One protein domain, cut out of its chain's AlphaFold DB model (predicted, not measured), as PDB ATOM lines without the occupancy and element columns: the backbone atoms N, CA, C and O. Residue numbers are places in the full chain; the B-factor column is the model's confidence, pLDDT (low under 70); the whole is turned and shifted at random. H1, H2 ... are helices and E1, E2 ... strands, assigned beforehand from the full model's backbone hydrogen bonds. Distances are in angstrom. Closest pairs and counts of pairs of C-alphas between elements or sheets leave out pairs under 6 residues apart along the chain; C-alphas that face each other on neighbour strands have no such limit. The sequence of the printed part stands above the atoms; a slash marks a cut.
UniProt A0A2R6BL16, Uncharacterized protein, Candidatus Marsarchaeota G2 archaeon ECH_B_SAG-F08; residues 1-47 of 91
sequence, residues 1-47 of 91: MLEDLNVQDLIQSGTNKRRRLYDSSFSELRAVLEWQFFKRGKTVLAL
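Overview. This is residues 1 to 47 of the 91 residues of an uncharacterized protein of Candidatus Marsarchaeota G2 archaeon ECH_B_SAG-F08 (UniProt A0A2R6BL16). Picture a long, flattened loop of chain that goes out through E1 and H1, turns round through residues 12 to 17 and comes back through H2 and the longer H3; residues 39 to 47 then fold back from the far end of H3 to the side of E1. The loop is loosely formed, with few contacts across it, and its two ends come together where residues 2 to 3 of E1 pair with residues 46 to 47, parallel. The printed part has 47 residues with one named strand and three named helices, in the order E1, H1, H2, H3, and its class is mostly helix. The whole is loose, with a radius of gyration of the C-alphas of 12.8 A, and its outline is a rod spanning 39 by 19 by 11 A.

Arrangement. Start at E1, residues 2 to 4, which pairs with no named strand; look instead to residues 46 to 47, which pair in parallel with its residues 2 to 3. A tight link of 2 residues leads to H1, residues 7 to 12, which is apart from E1. A tight link of 5 residues then leads to H2, residues 18 to 23. H1 and H2 touch and form a helical hairpin, with a shallow tilt of 26 degrees, opposite ways; their closest C-alphas are those of Ile 11 and Arg 18, 5.5 A apart. H2 is apart from E1. Another tight link, of 2 residues, brings you to H3, residues 26 to 38, which is apart from H2. H1 and H3 are close but not clearly touching, their closest C-alphas being those of Val 7 and Phe 26, 7.9 A apart. E1 and H3 are near each other, with 7 pairs of C-alphas within 10 A. In H1, H2 and H3 every backbone O i to N i+4 pair is within hydrogen-bond range.

Along the chain. Find C-alpha 2 at (236.736, 329.657, 242.009), where E1 begins; it runs 6.4 A to C-alpha 4. H1 measures 8.6 A from C-alpha 7 to C-alpha 12, and H2 8.9 A from C-alpha 18 to C-alpha 23. Look next for C-alpha 26 at (228.829, 328.203, 234.497); from there H3, the longest helix, runs 18.1 A to C-alpha 38 at (246.079, 322.665, 234.168).

Size, cuts and confidence. The two C-alphas farthest apart are those of Asn 16 and Gly 41, 39.5 A, while those of Met 1 and Leu 47 are 6.9 A apart. Residues 12 to 17, of which 12 belongs to H1, stand free. The printed part has no cut, and no link between its named elements is long. Look at the B-factor column for a mean pLDDT of 77.2 over the printed part; residues 11 to 12 and 14 to 24 are under 70, and H2 has a mean of 57.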
ATOM      1  N   MET A   1     241.379 330.533 242.610       76.19
ATOM      2  CA  MET A   1     240.268 330.055 243.456       76.19
ATOM      3  C   MET A   1     238.983 330.408 242.735       76.19
ATOM      4  O   MET A   1     238.934 331.492 242.164       76.19
ATOM      5  N   LEU A   2     238.025 329.488 242.681       83.88
ATOM      6  CA  LEU A   2     236.736 329.657 242.009       83.88
ATOM      7  C   LEU A   2     235.625 329.218 242.964       83.88
ATOM      8  O   LEU A   2     235.812 328.259 243.708       83.88
ATOM      9  N   GLU A   3     234.491 329.910 242.953       80.88
ATOM     10  CA  GLU A   3     233.324 329.483 243.722       80.88
ATOM     11  C   GLU A   3     232.756 328.171 243.163       80.88
ATOM     12  O   GLU A   3     232.633 327.980 241.952       80.88
ATOM     13  N   ASP A   4     232.413 327.264 244.069       80.44
ATOM     14  CA  ASP A   4     231.753 326.008 243.776       80.44
ATOM     15  C   ASP A   4     230.246 326.229 243.789       80.44
ATOM     16  O   ASP A   4     229.595 326.289 244.837       80.44
ATOM     17  N   LEU A   5     229.717 326.460 242.593       76.00
ATOM     18  CA  LEU A   5     228.326 326.800 242.385       76.00
ATOM     19  C   LEU A   5     227.574 325.562 241.885       76.00
ATOM     20  O   LEU A   5     227.657 325.217 240.705       76.00
ATOM     21  N   ASN A   6     226.810 324.905 242.765       75.50
ATOM     22  CA  ASN A   6     225.913 323.831 242.342       75.50
ATOM     23  C   ASN A   6     224.667 324.421 241.667       75.50
ATOM     24  O   ASN A   6     223.678 324.787 242.308       75.50
ATOM     25  N   VAL A   7     224.729 324.518 240.339       71.38
ATOM     26  CA  VAL A   7     223.652 325.078 239.517       71.38
ATOM     27  C   VAL A   7     222.357 324.268 239.662       71.38
ATOM     28  O   VAL A   7     221.281 324.859 239.638       71.38
ATOM     29  N   GLN A   8     222.428 322.948 239.884       72.69
ATOM     30  CA  GLN A   8     221.230 322.115 240.055       72.69
ATOM     31  C   GLN A   8     220.467 322.473 241.335       72.69
ATOM     32  O   GLN A   8     219.256 322.690 241.273       72.69
ATOM     33  N   ASP A   9     221.168 322.630 242.458       72.75
ATOM     34  CA  ASP A   9     220.554 323.027 243.733       72.75
ATOM     35  C   ASP A   9     219.933 324.430 243.636       72.75
ATOM     36  O   ASP A   9     218.833 324.678 244.136       72.75
ATOM     37  N   LEU A  10     220.594 325.346 242.920       71.06
ATOM     38  CA  LEU A  10     220.097 326.707 242.676       71.06
ATOM     39  C   LEU A  10     218.866 326.743 241.759       71.06
ATOM     40  O   LEU A  10     217.984 327.590 241.932       71.06
ATOM     41  N   ILE A  11     218.779 325.834 240.784       68.31
ATOM     42  CA  ILE A  11     217.584 325.664 239.949       68.31
ATOM     43  C   ILE A  11     216.435 325.106 240.800       68.31
ATOM     44  O   ILE A  11     215.293 325.570 240.691       68.31
ATOM     45  N   GLN A  12     216.715 324.138 241.670       68.81
ATOM     46  CA  GLN A  12     215.710 323.531 242.541       68.81
ATOM     47  C   GLN A  12     215.174 324.519 243.587       68.81
ATOM     48  O   GLN A  12     213.971 324.513 243.842       68.81
ATOM     49  N   SER A  13     215.996 325.456 244.079       70.25
ATOM     50  CA  SER A  13     215.624 326.439 245.111       70.25
ATOM     51  C   SER A  13     214.588 327.504 244.686       70.25
ATOM     52  O   SER A  13     214.272 328.404 245.463       70.25
ATOM     53  N   GLY A  14     214.058 327.445 243.458       57.59
ATOM     54  CA  GLY A  14     212.778 328.069 243.087       57.59
ATOM     55  C   GLY A  14     212.735 329.599 242.975       57.59
ATOM     56  O   GLY A  14     211.666 330.153 242.731       57.59
ATOM     57  N   THR A  15     213.854 330.314 243.112       59.56
ATOM     58  CA  THR A  15     213.862 331.778 242.934       59.56
ATOM     59  C   THR A  15     213.663 332.167 241.458       59.56
ATOM     60  O   THR A  15     214.090 331.445 240.555       59.56
ATOM     61  N   ASN A  16     213.091 333.353 241.186       51.97
ATOM     62  CA  ASN A  16     212.932 333.949 239.837       51.97
ATOM     63  C   ASN A  16     214.239 334.023 238.999       51.97
ATOM     64  O   ASN A  16     214.218 334.394 237.828       51.97
ATOM     65  N   LYS A  17     215.387 333.638 239.573       56.12
ATOM     66  CA  LYS A  17     216.692 333.472 238.924       56.12
ATOM     67  C   LYS A  17     216.798 332.232 238.018       56.12
ATOM     68  O   LYS A  17     217.785 332.128 237.293       56.12
ATOM     69  N   ARG A  18     215.798 331.332 238.008       52.69
ATOM     70  CA  ARG A  18     215.777 330.099 237.186       52.69
ATOM     71  C   ARG A  18     216.119 330.315 235.708       52.69
ATOM     72  O   ARG A  18     216.850 329.504 235.158       52.69
ATOM     73  N   ARG A  19     215.635 331.394 235.076       52.38
ATOM     74  CA  ARG A  19     215.912 331.662 233.648       52.38
ATOM     75  C   ARG A  19     217.374 332.052 233.406       52.38
ATOM     76  O   ARG A  19     218.041 331.439 232.588       52.38
ATOM     77  N   ARG A  20     217.907 332.983 234.207       59.81
ATOM     78  CA  ARG A  20     219.299 333.455 234.085       59.81
ATOM     79  C   ARG A  20     220.339 332.370 234.355       59.81
ATOM     80  O   ARG A  20     221.390 332.396 233.731       59.81
ATOM     81  N   LEU A  21     220.078 331.458 235.293       62.53
ATOM     82  CA  LEU A  21     221.010 330.370 235.609       62.53
ATOM     83  C   LEU A  21     221.085 329.329 234.490       62.53
ATOM     84  O   LEU A  21     222.172 328.838 234.224       62.53
ATOM     85  N   TYR A  22     219.962 329.031 233.828       57.62
ATOM     86  CA  TYR A  22     219.934 328.123 232.677       57.62
ATOM     87  C   TYR A  22     220.669 328.705 231.463       57.62
ATOM     88  O   TYR A  22     221.364 327.976 230.765       57.62
ATOM     89  N   ASP A  23     220.560 330.021 231.256       58.44
ATOM     90  CA  ASP A  23     221.277 330.732 230.189       58.44
ATOM     91  C   ASP A  23     222.778 330.906 230.489       58.44
ATOM     92  O   ASP A  23     223.562 331.236 229.601       58.44
ATOM     93  N   SER A  24     223.196 330.721 231.744       63.41
ATOM     94  CA  SER A  24     224.586 330.906 232.155       63.41
ATOM     95  C   SER A  24     225.321 329.567 232.153       63.41
ATOM     96  O   SER A  24     225.119 328.733 233.033       63.41
ATOM     97  N   SER A  25     226.236 329.378 231.205       75.50
ATOM     98  CA  SER A  25     227.070 328.177 231.053       75.50
ATOM     99  C   SER A  25     228.196 328.072 232.101       75.50
ATOM    100  O   SER A  25     229.368 327.868 231.789       75.50
ATOM    101  N   PHE A  26     227.862 328.205 233.389       76.94
ATOM    102  CA  PHE A  26     228.829 328.203 234.497       76.94
ATOM    103  C   PHE A  26     229.671 326.921 234.576       76.94
ATOM    104  O   PHE A  26     230.864 326.995 234.874       76.94
ATOM    105  N   SER A  27     229.081 325.760 234.282       77.75
ATOM    106  CA  SER A  27     229.804 324.485 234.214       77.75
ATOM    107  C   SER A  27     230.851 324.479 233.098       77.75
ATOM    108  O   SER A  27     231.976 324.027 233.312       77.75
ATOM    109  N   GLU A  28     230.520 325.035 231.932       85.25
ATOM    110  CA  GLU A  28     231.443 325.147 230.798       85.25
ATOM    111  C   GLU A  28     232.570 326.133 231.100       85.25
ATOM    112  O   GLU A  28     233.742 325.812 230.905       85.25
ATOM    113  N   LEU A  29     232.240 327.307 231.648       85.56
ATOM    114  CA  LEU A  29     233.232 328.301 232.064       85.56
ATOM    115  C   LEU A  29     234.216 327.711 233.075       85.56
ATOM    116  O   LEU A  29     235.426 327.915 232.954       85.56
ATOM    117  N   ARG A  30     233.715 326.938 234.042       84.94
ATOM    118  CA  ARG A  30     234.555 326.230 235.006       84.94
ATOM    119  C   ARG A  30     235.490 325.236 234.314       84.94
ATOM    120  O   ARG A  30     236.694 325.297 234.554       84.94
ATOM    121  N   ALA A  31     234.964 324.376 233.444       87.62
ATOM    122  CA  ALA A  31     235.756 323.367 232.741       87.62
ATOM    123  C   ALA A  31     236.857 323.995 231.866       87.62
ATOM    124  O   ALA A  31     238.006 323.545 231.874       87.62
ATOM    125  N   VAL A  32     236.540 325.084 231.154       91.44
ATOM    126  CA  VAL A  32     237.514 325.825 230.336       91.44
ATOM    127  C   VAL A  32     238.618 326.424 231.205       91.44
ATOM    128  O   VAL A  32     239.798 326.330 230.854       91.44
ATOM    129  N   LEU A  33     238.265 327.028 232.343       89.88
ATOM    130  CA  LEU A  33     239.249 327.588 233.265       89.88
ATOM    131  C   LEU A  33     240.149 326.492 233.843       89.88
ATOM    132  O   LEU A  33     241.370 326.621 233.770       89.88
ATOM    133  N   GLU A  34     239.577 325.405 234.356       91.38
ATOM    134  CA  GLU A  34     240.332 324.257 234.875       91.38
ATOM    135  C   GLU A  34     241.348 323.739 233.858       91.38
ATOM    136  O   GLU A  34     242.529 323.603 234.186       91.38
ATOM    137  N   TRP A  35     240.926 323.560 232.605       93.00
ATOM    138  CA  TRP A  35     241.809 323.142 231.522       93.00
ATOM    139  C   TRP A  35     242.959 324.130 231.276       93.00
ATOM    140  O   TRP A  35     244.124 323.734 231.198       93.00
ATOM    141  N   GLN A  36     242.667 325.431 231.199       95.19
ATOM    142  CA  GLN A  36     243.683 326.465 230.966       95.19
ATOM    143  C   GLN A  36     244.705 326.564 232.106       95.19
ATOM    144  O   GLN A  36     245.897 326.771 231.861       95.19
ATOM    145  N   PHE A  37     244.266 326.409 233.357       94.12
ATOM    146  CA  PHE A  37     245.168 326.386 234.509       94.12
ATOM    147  C   PHE A  37     245.997 325.101 234.545       94.12
ATOM    148  O   PHE A  37     247.214 325.185 234.735       94.12
ATOM    149  N   PHE A  38     245.386 323.950 234.252       94.00
ATOM    150  CA  PHE A  38     246.079 322.665 234.168       94.00
ATOM    151  C   PHE A  38     247.223 322.704 233.148       94.00
ATOM    152  O   PHE A  38     248.355 322.336 233.461       94.00
ATOM    153  N   LYS A  39     246.977 323.266 231.956       96.44
ATOM    154  CA  LYS A  39     248.005 323.460 230.917       96.44
ATOM    155  C   LYS A  39     249.201 324.297 231.377       96.44
ATOM    156  O   LYS A  39     250.269 324.196 230.783       96.44
ATOM    157  N   ARG A  40     249.031 325.117 232.415       95.94
ATOM    158  CA  ARG A  40     250.070 325.972 233.007       95.94
ATOM    159  C   ARG A  40     250.662 325.384 234.294       95.94
ATOM    160  O   ARG A  40     251.347 326.108 235.012       95.94
ATOM    161  N   GLY A  41     250.377 324.116 234.610       94.19
ATOM    162  CA  GLY A  41     250.839 323.455 235.834       94.19
ATOM    163  C   GLY A  41     250.203 324.019 237.108       94.19
ATOM    164  O   GLY A  41     250.806 323.964 238.177       94.19
ATOM    165  N   LYS A  42     249.013 324.619 236.998       93.44
ATOM    166  CA  LYS A  42     248.268 325.213 238.113       93.44
ATOM    167  C   LYS A  42     246.956 324.468 238.327       93.44
ATOM    168  O   LYS A  42     246.339 324.001 237.375       93.44
ATOM    169  N   THR A  43     246.489 324.443 239.570       89.69
ATOM    170  CA  THR A  43     245.222 323.802 239.943       89.69
ATOM    171  C   THR A  43     244.193 324.854 240.334       89.69
ATOM    172  O   THR A  43     244.501 325.808 241.056       89.69
ATOM    173  N   VAL A  44     242.955 324.690 239.869       85.00
ATOM    174  CA  VAL A  44     241.827 325.511 240.319       85.00
ATOM    175  C   VAL A  44     241.292 324.923 241.618       85.00
ATOM    176  O   VAL A  44     240.784 323.810 241.643       85.00
ATOM    177  N   LEU A  45     241.407 325.681 242.707       86.31
ATOM    178  CA  LEU A  45     240.748 325.348 243.967       86.31
ATOM    179  C   LEU A  45     239.301 325.846 243.938       86.31
ATOM    180  O   LEU A  45     239.081 327.051 243.771       86.31
ATOM    181  N   ALA A  46     238.357 324.926 244.118       80.75
ATOM    182  CA  ALA A  46     236.937 325.210 244.286       80.75
ATOM    183  C   ALA A  46     236.623 325.518 245.754       80.75
ATOM    184  O   ALA A  46     237.090 324.801 246.639       80.75
ATOM    185  N   LEU A  47     235.857 326.576 246.011       82.25
ATOM    186  CA  LEU A  47     235.483 327.009 247.358       82.25
ATOM    187  C   LEU A  47     233.961 327.068 247.501       82.25
ATOM    188  O   LEU A  47     233.308 327.591 246.603       82.25
TER     189      LEU A  47